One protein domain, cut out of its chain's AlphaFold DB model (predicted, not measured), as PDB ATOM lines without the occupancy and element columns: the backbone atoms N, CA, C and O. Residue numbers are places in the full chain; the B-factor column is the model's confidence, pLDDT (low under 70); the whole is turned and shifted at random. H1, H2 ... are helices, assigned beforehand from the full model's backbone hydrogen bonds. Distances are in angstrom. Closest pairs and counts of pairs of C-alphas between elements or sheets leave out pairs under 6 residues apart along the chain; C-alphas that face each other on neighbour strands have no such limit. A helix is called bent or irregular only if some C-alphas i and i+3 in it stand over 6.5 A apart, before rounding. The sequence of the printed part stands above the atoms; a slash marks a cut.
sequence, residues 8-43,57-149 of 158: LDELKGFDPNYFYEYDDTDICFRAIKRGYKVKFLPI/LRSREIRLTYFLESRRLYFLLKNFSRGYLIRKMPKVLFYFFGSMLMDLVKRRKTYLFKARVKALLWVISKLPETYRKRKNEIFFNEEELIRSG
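AT A GLANCE: This is residues 8 to 43 and 57 to 149 of the 158 residues of the protein "Glyco_trans_2-like domain-containing protein" of Sulfolobales archaeon SCGC AB-777_J03 (UniProt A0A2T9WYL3). Three long helices, H2, H3 and H4, form an up-and-down bundle with their centres in a triangle. The short helices gather toward the end of the bundle where H2 ends and H3 begins: H5 packs on the last residues of H2, while H1 and H6 are more loosely placed near H2 and H3. The printed part has 129 residues and six named helices, H1 to H6 in order, with no named strand; the class is all helix. It is only just compact, close to loose, with a radius of gyration of the C-alphas of 16.3 A, and spans 46 by 38 by 28 A.

IN THESE COORDINATES: Residues 8 to 22 hold no named element. H1 is residues 23 to 32, 14.3 A long, from C-alpha 23 at (14.481, -25.703, -27.293). H2 is residues 57 to 79, 31.8 A. H3 is residues 82 to 105, 33.3 A, with a kink of 46 degrees near residue 89; it is only just irregular, C-alphas 87 and 90 being 6.9 A apart. H4 is residues 110 to 125, 22.8 A. H5 is residues 127 to 134 and H6 residues 142 to 147, ending at C-alpha 147 (-1.897, -32.377, -12.593).

HOW THE PARTS SIT: In the bundle, each helix running against the one before, H2 and H4 touch at Ser 70 and Ala 119, their closest C-alphas at 4.6 A. The hairpin H3 and H4 touch through residues 100 to 104 and 110 to 116 alone, closest C-alphas Met 100 and Phe 113 at 5.4 A. H2 and H3 are close but not clearly touching, at 7.3 A between C-alphas 77 and 85. H5 touches residues 74 to 79 of H2 alone, at a steep tilt of 50 degrees; the closest C-alphas, of Lys 78 and Thr 130, are 5.6 A apart. H1 and H2 are close but not clearly touching, C-alphas 26 and 75 being closest at 7.0 A. H3 and H6 are too, with C-alphas 84 and 142 closest at 7.6 A. Every O i to N i+4 pair is within hydrogen-bond range in H1, H2, H4, H5 and H6, and 18 of 20 in H3.

THE WHOLE: The C-alphas farthest apart, of Asp 9 and Val 105, are 47.6 A apart. Residues 44 to 56 are not printed, and C-alphas 43 and 57 across the cut are 33.8 A apart. Of the links printed whole, none is long. No printed residue has a pLDDT under 70.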
ATOM      1  N   LEU A   8      10.832 -14.394 -20.319       95.88
ATOM      2  CA  LEU A   8      12.109 -14.818 -20.891       95.88
ATOM      3  C   LEU A   8      13.297 -14.472 -19.977       95.88
ATOM      4  O   LEU A   8      14.175 -15.315 -19.786       95.88
ATOM      5  N   ASP A   9      13.288 -13.280 -19.381       95.81
ATOM      6  CA  ASP A   9      14.306 -12.818 -18.435       95.81
ATOM      7  C   ASP A   9      14.292 -13.669 -17.153       95.81
ATOM      8  O   ASP A   9      15.340 -14.136 -16.702       95.81
ATOM      9  N   GLU A  10      13.105 -13.975 -16.613       94.69
ATOM     10  CA  GLU A  10      12.937 -14.870 -15.458       94.69
ATOM     11  C   GLU A  10      13.465 -16.286 -15.743       94.69
ATOM     12  O   GLU A  10      14.082 -16.934 -14.891       94.69
ATOM     13  N   LEU A  11      13.263 -16.763 -16.972       94.44
ATOM     14  CA  LEU A  11      13.769 -18.043 -17.456       94.44
ATOM     15  C   LEU A  11      15.244 -18.003 -17.873       94.44
ATOM     16  O   LEU A  11      15.796 -19.059 -18.183       94.44
ATOM     17  N   LYS A  12      15.904 -16.840 -17.864       94.56
ATOM     18  CA  LYS A  12      17.278 -16.660 -18.365       94.56
ATOM     19  C   LYS A  12      17.449 -17.119 -19.820       94.56
ATOM     20  O   LYS A  12      18.480 -17.682 -20.182       94.56
ATOM     21  N   GLY A  13      16.428 -16.900 -20.645       94.38
ATOM     22  CA  GLY A  13      16.463 -17.221 -22.067       94.38
ATOM     23  C   GLY A  13      16.387 -18.716 -22.398       94.38
ATOM     24  O   GLY A  13      15.931 -19.551 -21.606       94.38
ATOM     25  N   PHE A  14      16.812 -19.042 -23.619       95.69
ATOM     26  CA  PHE A  14      16.952 -20.412 -24.109       95.69
ATOM     27  C   PHE A  14      18.246 -21.044 -23.603       95.69
ATOM     28  O   PHE A  14      19.248 -20.368 -23.377       95.69
ATOM     29  N   ASP A  15      18.239 -22.366 -23.454       95.62
ATOM     30  CA  ASP A  15      19.460 -23.094 -23.141       95.62
ATOM     31  C   ASP A  15      20.261 -23.344 -24.434       95.62
ATOM     32  O   ASP A  15      19.772 -24.055 -25.316       95.62
ATOM     33  N   PRO A  16      21.497 -22.818 -24.549       95.06
ATOM     34  CA  PRO A  16      22.285 -22.877 -25.782       95.06
ATOM     35  C   PRO A  16      22.685 -24.300 -26.203       95.06
ATOM     36  O   PRO A  16      23.138 -24.505 -27.328       95.06
ATOM     37  N   ASN A  17      22.515 -25.311 -25.342       95.75
ATOM     38  CA  ASN A  17      22.729 -26.703 -25.744       95.75
ATOM     39  C   ASN A  17      21.629 -27.229 -26.684       95.75
ATOM     40  O   ASN A  17      21.875 -28.190 -27.424       95.75
ATOM     41  N   TYR A  18      20.451 -26.597 -26.715       94.94
ATOM     42  CA  TYR A  18      19.391 -26.886 -27.685       94.94
ATOM     43  C   TYR A  18      19.557 -26.038 -28.947       94.94
ATOM     44  O   TYR A  18      18.774 -25.147 -29.234       94.94
ATOM     45  N   PHE A  19      20.604 -26.324 -29.722       88.94
ATOM     46  CA  PHE A  19      20.765 -25.709 -31.046       88.94
ATOM     47  C   PHE A  19      19.645 -26.096 -32.036       88.94
ATOM     48  O   PHE A  19      19.269 -25.299 -32.885       88.94
ATOM     49  N   TYR A  20      19.158 -27.338 -31.961       89.25
ATOM     50  CA  TYR A  20      18.120 -27.888 -32.833       89.25
ATOM     51  C   TYR A  20      17.370 -28.988 -32.067       89.25
ATOM     52  O   TYR A  20      18.030 -29.853 -31.474       89.25
ATOM     53  N   GLU A  21      16.033 -28.944 -32.113       91.38
ATOM     54  CA  GLU A  21      15.070 -29.732 -31.318       91.38
ATOM     55  C   GLU A  21      15.089 -29.432 -29.809       91.38
ATOM     56  O   GLU A  21      16.140 -29.165 -29.221       91.38
ATOM     57  N   TYR A  22      13.926 -29.590 -29.166       96.00
ATOM     58  CA  TYR A  22      13.693 -29.475 -27.716       96.00
ATOM     59  C   TYR A  22      13.921 -28.094 -27.080       96.00
ATOM     60  O   TYR A  22      13.695 -27.965 -25.876       96.00
ATOM     61  N   ASP A  23      14.343 -27.068 -27.815       95.56
ATOM     62  CA  ASP A  23      14.481 -25.703 -27.293       95.56
ATOM     63  C   ASP A  23      13.122 -25.140 -26.849       95.56
ATOM     64  O   ASP A  23      12.987 -24.615 -25.737       95.56
ATOM     65  N   ASP A  24      12.104 -25.345 -27.681       94.94
ATOM     66  CA  ASP A  24      10.704 -25.007 -27.435       94.94
ATOM     67  C   ASP A  24      10.110 -25.797 -26.255       94.94
ATOM     68  O   ASP A  24       9.453 -25.245 -25.367       94.94
ATOM     69  N   THR A  25      10.405 -27.090 -26.202       95.38
ATOM     70  CA  THR A  25       9.942 -28.017 -25.176       95.38
ATOM     71  C   THR A  25      10.570 -27.662 -23.833       95.38
ATOM     72  O   THR A  25       9.874 -27.612 -22.820       95.38
ATOM     73  N   ASP A  26      11.871 -27.364 -23.804       96.50
ATOM     74  CA  ASP A  26      12.590 -26.964 -22.596       96.50
ATOM     75  C   ASP A  26      12.089 -25.637 -22.038       96.50
ATOM     76  O   ASP A  26      11.820 -25.552 -20.838       96.50
ATOM     77  N   ILE A  27      11.925 -24.611 -22.876       95.75
ATOM     78  CA  ILE A  27      11.450 -23.312 -22.392       95.75
ATOM     79  C   ILE A  27       9.999 -23.389 -21.903       95.75
ATOM     80  O   ILE A  27       9.699 -22.873 -20.823       95.75
ATOM     81  N   CYS A  28       9.120 -24.104 -22.614       95.56
ATOM     82  CA  CYS A  28       7.733 -24.307 -22.191       95.56
ATOM     83  C   CYS A  28       7.658 -25.107 -20.888       95.56
ATOM     84  O   CYS A  28       6.932 -24.730 -19.969       95.56
ATOM     85  N   PHE A  29       8.451 -26.173 -20.761       95.69
ATOM     86  CA  PHE A  29       8.500 -26.972 -19.539       95.69
ATOM     87  C   PHE A  29       8.996 -26.143 -18.346       95.69
ATOM     88  O   PHE A  29       8.398 -26.181 -17.271       95.69
ATOM     89  N   ARG A  30      10.045 -25.328 -18.524       95.06
ATOM     90  CA  ARG A  30      10.539 -24.428 -17.466       95.06
ATOM     91  C   ARG A  30       9.543 -23.330 -17.092       95.06
ATOM     92  O   ARG A  30       9.507 -22.962 -15.917       95.06
ATOM     93  N   ALA A  31       8.745 -22.840 -18.042       95.38
ATOM     94  CA  ALA A  31       7.657 -21.901 -17.777       95.38
ATOM     95  C   ALA A  31       6.561 -22.552 -16.915       95.38
ATOM     96  O   ALA A  31       6.181 -22.001 -15.883       95.38
ATOM     97  N   ILE A  32       6.118 -23.763 -17.275       94.88
ATOM     98  CA  ILE A  32       5.097 -24.511 -16.518       94.88
ATOM     99  C   ILE A  32       5.562 -24.783 -15.084       94.88
ATOM    100  O   ILE A  32       4.796 -24.599 -14.140       94.88
ATOM    101  N   LYS A  33       6.841 -25.130 -14.895       92.88
ATOM    102  CA  LYS A  33       7.433 -25.313 -13.559       92.88
ATOM    103  C   LYS A  33       7.421 -24.065 -12.676       92.88
ATOM    104  O   LYS A  33       7.518 -24.195 -11.461       92.88
ATOM    105  N   ARG A  34       7.295 -22.877 -13.271       92.12
ATOM    106  CA  ARG A  34       7.164 -21.584 -12.578       92.12
ATOM    107  C   ARG A  34       5.710 -21.097 -12.497       92.12
ATOM    108  O   ARG A  34       5.464 -19.951 -12.152       92.12
ATOM    109  N   GLY A  35       4.740 -21.957 -12.815       92.19
ATOM    110  CA  GLY A  35       3.310 -21.648 -12.715       92.19
ATOM    111  C   GLY A  35       2.723 -20.917 -13.924       92.19
ATOM    112  O   GLY A  35       1.545 -20.555 -13.907       92.19
ATOM    113  N   TYR A  36       3.496 -20.721 -14.995       94.31
ATOM    114  CA  TYR A  36       2.987 -20.118 -16.224       94.31
ATOM    115  C   TYR A  36       2.148 -21.111 -17.035       94.31
ATOM    116  O   TYR A  36       2.404 -22.315 -17.061       94.31
ATOM    117  N   LYS A  37       1.146 -20.590 -17.750       93.19
ATOM    118  CA  LYS A  37       0.300 -21.381 -18.652       93.19
ATOM    119  C   LYS A  37       0.896 -21.383 -20.056       93.19
ATOM    120  O   LYS A  37       1.135 -20.319 -20.620       93.19
ATOM    121  N   VAL A  38       1.052 -22.566 -20.642       94.19
ATOM    122  CA  VAL A  38       1.388 -22.748 -22.060       94.19
ATOM    123  C   VAL A  38       0.120 -23.201 -22.775       94.19
ATOM    124  O   VAL A  38      -0.501 -24.179 -22.365       94.19
ATOM    125  N   LYS A  39      -0.312 -22.457 -23.797       93.12
ATOM    126  CA  LYS A  39      -1.576 -22.701 -24.502       93.12
ATOM    127  C   LYS A  39      -1.354 -22.773 -26.007       93.12
ATOM    128  O   LYS A  39      -0.648 -21.941 -26.569       93.12
ATOM    129  N   PHE A  40      -2.015 -23.734 -26.641       92.62
ATOM    130  CA  PHE A  40      -2.176 -23.782 -28.088       92.62
ATOM    131  C   PHE A  40      -3.399 -22.948 -28.486       92.62
ATOM    132  O   PHE A  40      -4.461 -23.087 -27.878       92.62
ATOM    133  N   LEU A  41      -3.242 -22.071 -29.480       94.38
ATOM    134  CA  LEU A  41      -4.308 -21.206 -29.982       94.38
ATOM    135  C   LEU A  41      -4.647 -21.608 -31.428       94.38
ATOM    136  O   LEU A  41      -3.970 -21.145 -32.343       94.38
ATOM    137  N   PRO A  42      -5.679 -22.443 -31.656       92.44
ATOM    138  CA  PRO A  42      -5.953 -23.018 -32.977       92.44
ATOM    139  C   PRO A  42      -6.385 -21.986 -34.027       92.44
ATOM    140  O   PRO A  42      -6.249 -22.237 -35.217       92.44
ATOM    141  N   ILE A  43      -6.887 -20.824 -33.598       95.38
ATOM    142  CA  ILE A  43      -7.331 -19.745 -34.493       95.38
ATOM    143  C   ILE A  43      -6.175 -18.907 -35.062       95.38
ATOM    144  O   ILE A  43      -6.388 -18.110 -35.967       95.38
ATOM    145  N   LEU A  57      18.746 -37.277 -48.101       90.25
ATOM    146  CA  LEU A  57      18.052 -38.125 -47.136       90.25
ATOM    147  C   LEU A  57      19.000 -38.695 -46.078       90.25
ATOM    148  O   LEU A  57      18.652 -38.713 -44.897       90.25
ATOM    149  N   ARG A  58      20.207 -39.129 -46.458       92.94
ATOM    150  CA  ARG A  58      21.130 -39.778 -45.521       92.94
ATOM    151  C   ARG A  58      21.665 -38.788 -44.491       92.94
ATOM    152  O   ARG A  58      21.622 -39.062 -43.292       92.94
ATOM    153  N   SER A  59      22.140 -37.627 -44.930       93.12
ATOM    154  CA  SER A  59      22.616 -36.557 -44.049       93.12
ATOM    155  C   SER A  59      21.497 -36.024 -43.165       93.12
ATOM    156  O   SER A  59      21.733 -35.748 -41.985       93.12
ATOM    157  N   ARG A  60      20.275 -35.923 -43.700       92.56
ATOM    158  CA  ARG A  60      19.084 -35.578 -42.921       92.56
ATOM    159  C   ARG A  60      18.830 -36.596 -41.814       92.56
ATOM    160  O   ARG A  60      18.699 -36.201 -40.660       92.56
ATOM    161  N   GLU A  61      18.817 -37.887 -42.132       94.50
ATOM    162  CA  GLU A  61      18.606 -38.962 -41.157       94.50
ATOM    163  C   GLU A  61      19.684 -38.989 -40.064       94.50
ATOM    164  O   GLU A  61      19.357 -39.115 -38.881       94.50
ATOM    165  N   ILE A  62      20.960 -38.830 -40.436       95.81
ATOM    166  CA  ILE A  62      22.082 -38.751 -39.485       95.81
ATOM    167  C   ILE A  62      21.878 -37.578 -38.528       95.81
ATOM    168  O   ILE A  62      21.982 -37.742 -37.312       95.81
ATOM    169  N   ARG A  63      21.585 -36.395 -39.079       94.81
ATOM    170  CA  ARG A  63      21.431 -35.153 -38.320       94.81
ATOM    171  C   ARG A  63      20.238 -35.220 -37.372       94.81
ATOM    172  O   ARG A  63      20.399 -34.922 -36.191       94.81
ATOM    173  N   LEU A  64      19.082 -35.661 -37.868       94.19
ATOM    174  CA  LEU A  64      17.873 -35.850 -37.065       94.19
ATOM    175  C   LEU A  64      18.103 -36.854 -35.943       94.19
ATOM    176  O   LEU A  64      17.812 -36.557 -34.791       94.19
ATOM    177  N   THR A  65      18.688 -38.011 -36.260       96.62
ATOM    178  CA  THR A  65      18.970 -39.044 -35.257       96.62
ATOM    179  C   THR A  65      19.920 -38.516 -34.193       96.62
ATOM    180  O   THR A  65      19.664 -38.695 -33.010       96.62
ATOM    181  N   TYR A  66      20.991 -37.821 -34.580       97.25
ATOM    182  CA  TYR A  66      21.915 -37.231 -33.618       97.25
ATOM    183  C   TYR A  66      21.224 -36.207 -32.704       97.25
ATOM    184  O   TYR A  66      21.353 -36.296 -31.480       97.25
ATOM    185  N   PHE A  67      20.492 -35.242 -33.273       96.31
ATOM    186  CA  PHE A  67      19.870 -34.174 -32.493       96.31
ATOM    187  C   PHE A  67      18.730 -34.690 -31.618       96.31
ATOM    188  O   PHE A  67      18.798 -34.508 -30.405       96.31
ATOM    189  N   LEU A  68      17.751 -35.403 -32.177       95.56
ATOM    190  CA  LEU A  68      16.603 -35.903 -31.412       95.56
ATOM    191  C   LEU A  68      17.045 -36.778 -30.238       95.56
ATOM    192  O   LEU A  68      16.579 -36.602 -29.115       95.56
ATOM    193  N   GLU A  69      17.988 -37.689 -30.470       97.06
ATOM    194  CA  GLU A  69      18.437 -38.616 -29.436       97.06
ATOM    195  C   GLU A  69      19.247 -37.928 -28.339       97.06
ATOM    196  O   GLU A  69      19.007 -38.151 -27.149       97.06
ATOM    197  N   SER A  70      20.176 -37.047 -28.722       97.31
ATOM    198  CA  SER A  70      20.987 -36.313 -27.751       97.31
ATOM    199  C   SER A  70      20.147 -35.332 -26.933       97.31
ATOM    200  O   SER A  70      20.276 -35.290 -25.709       97.31
ATOM    201  N   ARG A  71      19.249 -34.577 -27.582       97.38
ATOM    202  CA  ARG A  71      18.413 -33.566 -26.923       97.38
ATOM    203  C   ARG A  71      17.345 -34.195 -26.047       97.38
ATOM    204  O   ARG A  71      17.129 -33.692 -24.948       97.38
ATOM    205  N   ARG A  72      16.755 -35.323 -26.454       97.06
ATOM    206  CA  ARG A  72      15.806 -36.073 -25.620       97.06
ATOM    207  C   ARG A  72      16.446 -36.548 -24.321       97.06
ATOM    208  O   ARG A  72      15.902 -36.305 -23.248       97.06
ATOM    209  N   LEU A  73      17.603 -37.210 -24.401       97.62
ATOM    210  CA  LEU A  73      18.307 -37.690 -23.208       97.62
ATOM    211  C   LEU A  73      18.772 -36.526 -22.327       97.62
ATOM    212  O   LEU A  73      18.564 -36.554 -21.116       97.62
ATOM    213  N   TYR A  74      19.331 -35.477 -22.932       97.81
ATOM    214  CA  TYR A  74      19.722 -34.263 -22.218       97.81
ATOM    215  C   TYR A  74      18.535 -33.597 -21.511       97.81
ATOM    216  O   TYR A  74      18.636 -33.276 -20.331       97.81
ATOM    217  N   PHE A  75      17.389 -33.467 -22.184       97.25
ATOM    218  CA  PHE A  75      16.155 -32.936 -21.606       97.25
ATOM    219  C   PHE A  75      15.705 -33.742 -20.391       97.25
ATOM    220  O   PHE A  75      15.463 -33.154 -19.339       97.25
ATOM    221  N   LEU A  76      15.667 -35.075 -20.487       96.06
ATOM    222  CA  LEU A  76      15.317 -35.929 -19.351       96.06
ATOM    223  C   LEU A  76      16.272 -35.695 -18.168       96.06
ATOM    224  O   LEU A  76      15.839 -35.405 -17.049       96.06
ATOM    225  N   LEU A  77      17.579 -35.762 -18.425       96.50
ATOM    226  CA  LEU A  77      18.615 -35.605 -17.404       96.50
ATOM    227  C   LEU A  77      18.657 -34.202 -16.795       96.50
ATOM    228  O   LEU A  77      19.038 -34.061 -15.636       96.50
ATOM    229  N   LYS A  78      18.273 -33.166 -17.537       96.38
ATOM    230  CA  LYS A  78      18.214 -31.787 -17.050       96.38
ATOM    231  C   LYS A  78      16.965 -31.534 -16.209       96.38
ATOM    232  O   LYS A  78      17.065 -30.900 -15.163       96.38
ATOM    233  N   ASN A  79      15.808 -32.035 -16.643       95.44
ATOM    234  CA  ASN A  79      14.511 -31.531 -16.188       95.44
ATOM    235  C   ASN A  79      13.760 -32.409 -15.176       95.44
ATOM    236  O   ASN A  79      12.816 -31.914 -14.563       95.44
ATOM    237  N   PHE A  80      14.163 -33.665 -14.950       93.88
ATOM    238  CA  PHE A  80      13.438 -34.587 -14.056       93.88
ATOM    239  C   PHE A  80      14.208 -34.919 -12.775       93.88
ATOM    240  O   PHE A  80      15.439 -34.912 -12.751       93.88
ATOM    241  N   SER A  81      13.501 -35.228 -11.685       91.88
ATOM    242  CA  SER A  81      14.128 -35.590 -10.406       91.88
ATOM    243  C   SER A  81      14.955 -36.881 -10.517       91.88
ATOM    244  O   SER A  81      14.699 -37.731 -11.371       91.88
ATOM    245  N   ARG A  82      15.951 -37.060  -9.636       91.19
ATOM    246  CA  ARG A  82      16.795 -38.272  -9.639       91.19
ATOM    247  C   ARG A  82      15.969 -39.542  -9.433       91.19
ATOM    248  O   ARG A  82      16.168 -40.503 -10.164       91.19
ATOM    249  N   GLY A  83      15.008 -39.524  -8.506       91.31
ATOM    250  CA  GLY A  83      14.114 -40.661  -8.269       91.31
ATOM    251  C   GLY A  83      13.252 -41.000  -9.490       91.31
ATOM    252  O   GLY A  83      13.116 -42.169  -9.849       91.31
ATOM    253  N   TYR A  84      12.736 -39.984 -10.195       91.19
ATOM    254  CA  TYR A  84      12.007 -40.204 -11.445       91.19
ATOM    255  C   TYR A  84      12.910 -40.822 -12.520       91.19
ATOM    256  O   TYR A  84      12.517 -41.793 -13.171       91.19
ATOM    257  N   LEU A  85      14.131 -40.300 -12.669       93.56
ATOM    258  CA  LEU A  85      15.112 -40.807 -13.625       93.56
ATOM    259  C   LEU A  85      15.505 -42.251 -13.317       93.56
ATOM    260  O   LEU A  85      15.387 -43.080 -14.206       93.56
ATOM    261  N   ILE A  86      15.873 -42.591 -12.082       94.50
ATOM    262  CA  ILE A  86      16.248 -43.966 -11.702       94.50
ATOM    263  C   ILE A  86      15.148 -44.966 -12.086       94.50
ATOM    264  O   ILE A  86      15.432 -46.028 -12.630       94.50
ATOM    265  N   ARG A  87      13.880 -44.595 -11.885       93.50
ATOM    266  CA  ARG A  87      12.733 -45.457 -12.184       93.50
ATOM    267  C   ARG A  87      12.416 -45.580 -13.679       93.50
ATOM    268  O   ARG A  87      12.017 -46.652 -14.125       93.50
ATOM    269  N   LYS A  88      12.525 -44.500 -14.461       92.69
ATOM    270  CA  LYS A  88      12.113 -44.493 -15.884       92.69
ATOM    271  C   LYS A  88      13.273 -44.710 -16.860       92.69
ATOM    272  O   LYS A  88      13.043 -45.184 -17.972       92.69
ATOM    273  N   MET A  89      14.507 -44.406 -16.459       95.00
ATOM    274  CA  MET A  89      15.698 -44.510 -17.303       95.00
ATOM    275  C   MET A  89      15.953 -45.930 -17.826       95.00
ATOM    276  O   MET A  89      16.271 -46.030 -19.007       95.00
ATOM    277  N   PRO A  90      15.741 -47.028 -17.067       97.25
ATOM    278  CA  PRO A  90      15.907 -48.377 -17.611       97.25
ATOM    279  C   PRO A  90      15.059 -48.620 -18.867       97.25
ATOM    280  O   PRO A  90      15.563 -49.117 -19.871       97.25
ATOM    281  N   LYS A  91      13.795 -48.174 -18.862       95.88
ATOM    282  CA  LYS A  91      12.899 -48.274 -20.024       95.88
ATOM    283  C   LYS A  91      13.354 -47.375 -21.178       95.88
ATOM    284  O   LYS A  91      13.318 -47.796 -22.329       95.88
ATOM    285  N   VAL A  92      13.800 -46.151 -20.886       96.19
ATOM    286  CA  VAL A  92      14.341 -45.228 -21.903       96.19
ATOM    287  C   VAL A  92      15.577 -45.828 -22.579       96.19
ATOM    288  O   VAL A  92      15.652 -45.854 -23.807       96.19
ATOM    289  N   LEU A  93      16.515 -46.357 -21.791       97.12
ATOM    290  CA  LEU A  93      17.733 -46.993 -22.283       97.12
ATOM    291  C   LEU A  93      17.428 -48.273 -23.060       97.12
ATOM    292  O   LEU A  93      18.024 -48.484 -24.111       97.12
ATOM    293  N   PHE A  94      16.458 -49.077 -22.618       97.81
ATOM    294  CA  PHE A  94      16.011 -50.255 -23.359       97.81
ATOM    295  C   PHE A  94      15.585 -49.901 -24.792       97.81
ATOM    296  O   PHE A  94      16.082 -50.498 -25.744       97.81
ATOM    297  N   TYR A  95      14.738 -48.882 -24.979       97.44
ATOM    298  CA  TYR A  95      14.345 -48.457 -26.330       97.44
ATOM    299  C   TYR A  95      15.482 -47.798 -27.111       97.44
ATOM    300  O   TYR A  95      15.550 -47.947 -28.334       97.44
ATOM    301  N   PHE A  96      16.371 -47.073 -26.431       97.06
ATOM    302  CA  PHE A  96      17.532 -46.449 -27.056       97.06
ATOM    303  C   PHE A  96      18.491 -47.504 -27.627       97.06
ATOM    304  O   PHE A  96      18.773 -47.500 -28.828       97.06
ATOM    305  N   PHE A  97      18.931 -48.452 -26.796       97.81
ATOM    306  CA  PHE A  97      19.828 -49.532 -27.202       97.81
ATOM    307  C   PHE A  97      19.143 -50.527 -28.139       97.81
ATOM    308  O   PHE A  97      19.749 -50.956 -29.116       97.81
ATOM    309  N   GLY A  98      17.856 -50.814 -27.930       97.75
ATOM    310  CA  GLY A  98      17.053 -51.574 -28.887       97.75
ATOM    311  C   GLY A  98      17.028 -50.898 -30.260       97.75
ATOM    312  O   GLY A  98      17.236 -51.552 -31.278       97.75
ATOM    313  N   SER A  99      16.877 -49.572 -30.317       96.19
ATOM    314  CA  SER A  99      16.940 -48.830 -31.583       96.19
ATOM    315  C   SER A  99      18.319 -48.897 -32.236       96.19
ATOM    316  O   SER A  99      18.375 -49.045 -33.455       96.19
ATOM    317  N   MET A 100      19.402 -48.842 -31.450       97.38
ATOM    318  CA  MET A 100      20.772 -49.039 -31.944       97.38
ATOM    319  C   MET A 100      20.973 -50.441 -32.524       97.38
ATOM    320  O   MET A 100      21.528 -50.574 -33.611       97.38
ATOM    321  N   LEU A 101      20.485 -51.482 -31.848       97.62
ATOM    322  CA  LEU A 101      20.548 -52.851 -32.356       97.62
ATOM    323  C   LEU A 101      19.771 -52.982 -33.673       97.62
ATOM    324  O   LEU A 101      20.268 -53.548 -34.647       97.62
ATOM    325  N   MET A 102      18.580 -52.389 -33.739       97.00
ATOM    326  CA  MET A 102      17.752 -52.387 -34.945       97.00
ATOM    327  C   MET A 102      18.392 -51.626 -36.111       97.00
ATOM    328  O   MET A 102      18.161 -52.006 -37.261       97.00
ATOM    329  N   ASP A 103      19.209 -50.600 -35.848       96.50
ATOM    330  CA  ASP A 103      19.988 -49.909 -36.884       96.50
ATOM    331  C   ASP A 103      20.970 -50.858 -37.585       96.50
ATOM    332  O   ASP A 103      21.165 -50.746 -38.797       96.50
ATOM    333  N   LEU A 104      21.540 -51.813 -36.844       96.62
ATOM    334  CA  LEU A 104      22.499 -52.792 -37.353       96.62
ATOM    335  C   LEU A 104      21.807 -54.001 -37.995       96.62
ATOM    336  O   LEU A 104      22.114 -54.346 -39.133       96.62
ATOM    337  N   VAL A 105      20.852 -54.616 -37.292       96.31
ATOM    338  CA  VAL A 105      20.284 -55.920 -37.674       96.31
ATOM    339  C   VAL A 105      19.196 -55.790 -38.740       96.31
ATOM    340  O   VAL A 105      19.245 -56.469 -39.764       96.31
ATOM    341  N   LYS A 106      18.211 -54.906 -38.522       95.56
ATOM    342  CA  LYS A 106      17.036 -54.793 -39.403       95.56
ATOM    343  C   LYS A 106      17.195 -53.699 -40.449       95.56
ATOM    344  O   LYS A 106      16.948 -53.935 -41.624       95.56
ATOM    345  N   ARG A 107      17.587 -52.492 -40.030       93.31
ATOM    346  CA  ARG A 107      17.704 -51.339 -40.939       93.31
ATOM    347  C   ARG A 107      18.965 -51.414 -41.796       93.31
ATOM    348  O   ARG A 107      18.982 -50.812 -42.861       93.31
ATOM    349  N   ARG A 108      20.010 -52.108 -41.319       93.44
ATOM    350  CA  ARG A 108      21.342 -52.195 -41.947       93.44
ATOM    351  C   ARG A 108      21.939 -50.814 -42.272       93.44
ATOM    352  O   ARG A 108      22.707 -50.646 -43.215       93.44
ATOM    353  N   LYS A 109      21.597 -49.805 -41.462       95.69
ATOM    354  CA  LYS A 109      22.019 -48.404 -41.591       95.69
ATOM    355  C   LYS A 109      23.063 -48.088 -40.522       95.69
ATOM    356  O   LYS A 109      22.781 -47.428 -39.524       95.69
ATOM    357  N   THR A 110      24.302 -48.525 -40.739       96.50
ATOM    358  CA  THR A 110      25.413 -48.344 -39.776       96.50
ATOM    359  C   THR A 110      25.697 -46.879 -39.433       96.50
ATOM    360  O   THR A 110      26.190 -46.567 -38.350       96.50
ATOM    361  N   TYR A 111      25.349 -45.946 -40.322       96.94
ATOM    362  CA  TYR A 111      25.474 -44.513 -40.059       96.94
ATOM    363  C   TYR A 111      24.505 -44.005 -38.980       96.94
ATOM    364  O   TYR A 111      24.861 -43.076 -38.259       96.94
ATOM    365  N   LEU A 112      23.322 -44.614 -38.824       97.69
ATOM    366  CA  LEU A 112      22.382 -44.277 -37.747       97.69
ATOM    367  C   LEU A 112      22.922 -44.730 -36.394       97.69
ATOM    368  O   LEU A 112      22.925 -43.955 -35.442       97.69
ATOM    369  N   PHE A 113      23.484 -45.940 -36.347       97.81
ATOM    370  CA  PHE A 113      24.183 -46.435 -35.166       97.81
ATOM    371  C   PHE A 113      25.307 -45.474 -34.748       97.81
ATOM    372  O   PHE A 113      25.348 -45.033 -33.601       97.81
ATOM    373  N   LYS A 114      26.166 -45.058 -35.695       98.19
ATOM    374  CA  LYS A 114      27.222 -44.061 -35.441       98.19
ATOM    375  C   LYS A 114      26.654 -42.728 -34.933       98.19
ATOM    376  O   LYS A 114      27.219 -42.140 -34.012       98.19
ATOM    377  N   ALA A 115      25.530 -42.264 -35.485       98.12
ATOM    378  CA  ALA A 115      24.858 -41.048 -35.026       98.12
ATOM    379  C   ALA A 115      24.357 -41.169 -33.574       98.12
ATOM    380  O   ALA A 115      24.547 -40.239 -32.791       98.12
ATOM    381  N   ARG A 116      23.788 -42.321 -33.188       98.19
ATOM    382  CA  ARG A 116      23.350 -42.602 -31.808       98.19
ATOM    383  C   ARG A 116      24.518 -42.709 -30.831       98.19
ATOM    384  O   ARG A 116      24.435 -42.150 -29.742       98.19
ATOM    385  N   VAL A 117      25.625 -43.342 -31.226       98.38
ATOM    386  CA  VAL A 117      26.861 -43.360 -30.419       98.38
ATOM    387  C   VAL A 117      27.359 -41.933 -30.189       98.38
ATOM    388  O   VAL A 117      27.595 -41.539 -29.048       98.38
ATOM    389  N   LYS A 118      27.436 -41.113 -31.247       98.50
ATOM    390  CA  LYS A 118      27.823 -39.698 -31.136       98.50
ATOM    391  C   LYS A 118      26.869 -38.911 -30.230       98.50
ATOM    392  O   LYS A 118      27.321 -38.064 -29.461       98.50
ATOM    393  N   ALA A 119      25.566 -39.185 -30.304       98.12
ATOM    394  CA  ALA A 119      24.570 -38.577 -29.427       98.12
ATOM    395  C   ALA A 119      24.832 -38.928 -27.954       98.12
ATOM    396  O   ALA A 119      24.838 -38.032 -27.113       98.12
ATOM    397  N   LEU A 120      25.117 -40.198 -27.656       98.19
ATOM    398  CA  LEU A 120      25.395 -40.665 -26.299       98.19
ATOM    399  C   LEU A 120      26.680 -40.042 -25.732       98.19
ATOM    400  O   LEU A 120      26.666 -39.519 -24.620       98.19
ATOM    401  N   LEU A 121      27.760 -40.015 -26.521       98.50
ATOM    402  CA  LEU A 121      29.022 -39.367 -26.143       98.50
ATOM    403  C   LEU A 121      28.828 -37.878 -25.837       98.50
ATOM    404  O   LEU A 121      29.347 -37.371 -24.843       98.50
ATOM    405  N   TRP A 122      28.034 -37.182 -26.653       98.25
ATOM    406  CA  TRP A 122      27.711 -35.783 -26.399       98.25
ATOM    407  C   TRP A 122      26.931 -35.609 -25.089       98.25
ATOM    408  O   TRP A 122      27.287 -34.749 -24.287       98.25
ATOM    409  N   VAL A 123      25.928 -36.450 -24.812       97.88
ATOM    410  CA  VAL A 123      25.173 -36.396 -23.545       97.88
ATOM    411  C   VAL A 123      26.096 -36.610 -22.344       97.88
ATOM    412  O   VAL A 123      26.027 -35.840 -21.387       97.88
ATOM    413  N   ILE A 124      27.000 -37.593 -22.417       97.75
ATOM    414  CA  ILE A 124      27.997 -37.864 -21.370       97.75
ATOM    415  C   ILE A 124      28.879 -36.632 -21.137       97.75
ATOM    416  O   ILE A 124      29.032 -36.195 -19.997       97.75
ATOM    417  N   SER A 125      29.373 -36.003 -22.210       97.81
ATOM    418  CA  SER A 125      30.184 -34.778 -22.112       97.81
ATOM    419  C   SER A 125      29.445 -33.610 -21.442       97.81
ATOM    420  O   SER A 125      30.068 -32.729 -20.853       97.81
ATOM    421  N   LYS A 126      28.107 -33.610 -21.486       97.44
ATOM    422  CA  LYS A 126      27.252 -32.577 -20.894       97.44
ATOM    423  C   LYS A 126      26.802 -32.877 -19.469       97.44
ATOM    424  O   LYS A 126      26.187 -32.006 -18.851       97.44
ATOM    425  N   LEU A 127      27.122 -34.039 -18.895       96.06
ATOM    426  CA  LEU A 127      26.717 -34.393 -17.527       96.06
ATOM    427  C   LEU A 127      27.182 -33.386 -16.457       96.06
ATOM    428  O   LEU A 127      26.339 -32.994 -15.644       96.06
ATOM    429  N   PRO A 128      28.439 -32.889 -16.451       96.19
ATOM    430  CA  PRO A 128      28.879 -31.922 -15.439       96.19
ATOM    431  C   PRO A 128      28.101 -30.604 -15.510       96.19
ATOM    432  O   PRO A 128      27.686 -30.052 -14.492       96.19
ATOM    433  N   GLU A 129      27.858 -30.108 -16.723       95.06
ATOM    434  CA  GLU A 129      27.075 -28.895 -16.957       95.06
ATOM    435  C   GLU A 129      25.605 -29.093 -16.555       95.06
ATOM    436  O   GLU A 129      25.010 -28.243 -15.891       95.06
ATOM    437  N   THR A 130      25.037 -30.253 -16.896       95.50
ATOM    438  CA  THR A 130      23.671 -30.641 -16.526       95.50
ATOM    439  C   THR A 130      23.513 -30.664 -15.013       95.50
ATOM    440  O   THR A 130      22.557 -30.106 -14.484       95.50
ATOM    441  N   TYR A 131      24.476 -31.239 -14.294       94.06
ATOM    442  CA  TYR A 131      24.476 -31.257 -12.837       94.06
ATOM    443  C   TYR A 131      24.429 -29.845 -12.238       94.06
ATOM    444  O   TYR A 131      23.627 -29.584 -11.343       94.06
ATOM    445  N   ARG A 132      25.229 -28.908 -12.767       94.00
ATOM    446  CA  ARG A 132      25.225 -27.503 -12.316       94.00
ATOM    447  C   ARG A 132      23.874 -26.834 -12.570       94.00
ATOM    448  O   ARG A 132      23.337 -26.196 -11.669       94.00
ATOM    449  N   LYS A 133      23.292 -27.043 -13.757       93.44
ATOM    450  CA  LYS A 133      21.967 -26.516 -14.133       93.44
ATOM    451  C   LYS A 133      20.837 -27.030 -13.236       93.44
ATOM    452  O   LYS A 133      19.832 -26.348 -13.082       93.44
ATOM    453  N   ARG A 134      21.009 -28.197 -12.610       93.56
ATOM    454  CA  ARG A 134      20.026 -28.791 -11.694       93.56
ATOM    455  C   ARG A 134      20.037 -28.205 -10.278       93.56
ATOM    456  O   ARG A 134      19.071 -28.433  -9.560       93.56
ATOM    457  N   LYS A 135      21.102 -27.508  -9.850       87.62
ATOM    458  CA  LYS A 135      21.312 -27.140  -8.431       87.62
ATOM    459  C   LYS A 135      20.186 -26.277  -7.844       87.62
ATOM    460  O   LYS A 135      19.848 -26.457  -6.685       87.62
ATOM    461  N   ASN A 136      19.597 -25.396  -8.652       82.25
ATOM    462  CA  ASN A 136      18.557 -24.455  -8.220       82.25
ATOM    463  C   ASN A 136      17.237 -24.668  -8.966       82.25
ATOM    464  O   ASN A 136      16.460 -23.729  -9.118       82.25
ATOM    465  N   GLU A 137      17.024 -25.869  -9.505       88.31
ATOM    466  CA  GLU A 137      15.888 -26.112 -10.377       88.31
ATOM    467  C   GLU A 137      14.780 -26.884  -9.673       88.31
ATOM    468  O   GLU A 137      15.019 -27.842  -8.937       88.31
ATOM    469  N   ILE A 138      13.548 -26.448  -9.924       88.56
ATOM    470  CA  ILE A 138      12.344 -27.104  -9.431       88.56
ATOM    471  C   ILE A 138      12.147 -28.388 -10.238       88.56
ATOM    472  O   ILE A 138      12.273 -28.393 -11.470       88.56
ATOM    473  N   PHE A 139      11.834 -29.481  -9.547       91.81
ATOM    474  CA  PHE A 139      11.510 -30.758 -10.167       91.81
ATOM    475  C   PHE A 139      10.081 -31.132  -9.833       91.81
ATOM    476  O   PHE A 139       9.732 -31.209  -8.661       91.81
ATOM    477  N   PHE A 140       9.295 -31.424 -10.865       89.38
ATOM    478  CA  PHE A 140       7.983 -32.013 -10.668       89.38
ATOM    479  C   PHE A 140       8.117 -33.494 -10.315       89.38
ATOM    480  O   PHE A 140       8.908 -34.232 -10.921       89.38
ATOM    481  N   ASN A 141       7.329 -33.934  -9.344       88.31
ATOM    482  CA  ASN A 141       7.048 -35.344  -9.128       88.31
ATOM    483  C   ASN A 141       6.017 -35.855 -10.164       88.31
ATOM    484  O   ASN A 141       5.530 -35.113 -11.018       88.31
ATOM    485  N   GLU A 142       5.713 -37.155 -10.145       86.25
ATOM    486  CA  GLU A 142       4.811 -37.749 -11.143       86.25
ATOM    487  C   GLU A 142       3.371 -37.221 -11.032       86.25
ATOM    488  O   GLU A 142       2.718 -37.032 -12.054       86.25
ATOM    489  N   GLU A 143       2.895 -36.913  -9.825       88.62
ATOM    490  CA  GLU A 143       1.557 -36.358  -9.598       88.62
ATOM    491  C   GLU A 143       1.443 -34.927 -10.126       88.62
ATOM    492  O   GLU A 143       0.456 -34.580 -10.771       88.62
ATOM    493  N   GLU A 144       2.475 -34.106  -9.936       90.19
ATOM    494  CA  GLU A 144       2.538 -32.742 -10.465       90.19
ATOM    495  C   GLU A 144       2.588 -32.724 -11.995       90.19
ATOM    496  O   GLU A 144       1.923 -31.898 -12.625       90.19
ATOM    497  N   LEU A 145       3.319 -33.662 -12.606       88.75
ATOM    498  CA  LEU A 145       3.322 -33.851 -14.059       88.75
ATOM    499  C   LEU A 145       1.929 -34.242 -14.580       88.75
ATOM    500  O   LEU A 145       1.515 -33.755 -15.630       88.75
ATOM    501  N   ILE A 146       1.186 -35.079 -13.849       89.88
ATOM    502  CA  ILE A 146      -0.193 -35.446 -14.210       89.88
ATOM    503  C   ILE A 146      -1.132 -34.246 -14.042       89.88
ATOM    504  O   ILE A 146      -1.890 -33.925 -14.953       89.88
ATOM    505  N   ARG A 147      -1.058 -33.545 -12.903       88.94
ATOM    506  CA  ARG A 147      -1.897 -32.377 -12.593       88.94
ATOM    507  C   ARG A 147      -1.691 -31.233 -13.585       88.94
ATOM    508  O   ARG A 147      -2.638 -30.528 -13.909       88.94
ATOM    509  N   SER A 148      -0.465 -31.055 -14.069       85.69
ATOM    510  CA  SER A 148      -0.133 -30.073 -15.111       85.69
ATOM    511  C   SER A 148      -0.493 -30.532 -16.530       85.69
ATOM    512  O   SER A 148      -0.281 -29.778 -17.476       85.69
ATOM    513  N   GLY A 149      -1.041 -31.743 -16.697       86.12
ATOM    514  CA  GLY A 149      -1.421 -32.297 -17.997       86.12
ATOM    515  C   GLY A 149      -0.234 -32.688 -18.881       86.12
ATOM    516  O   GLY A 149      -0.410 -32.898 -20.077       86.12
TER     517      GLY A 149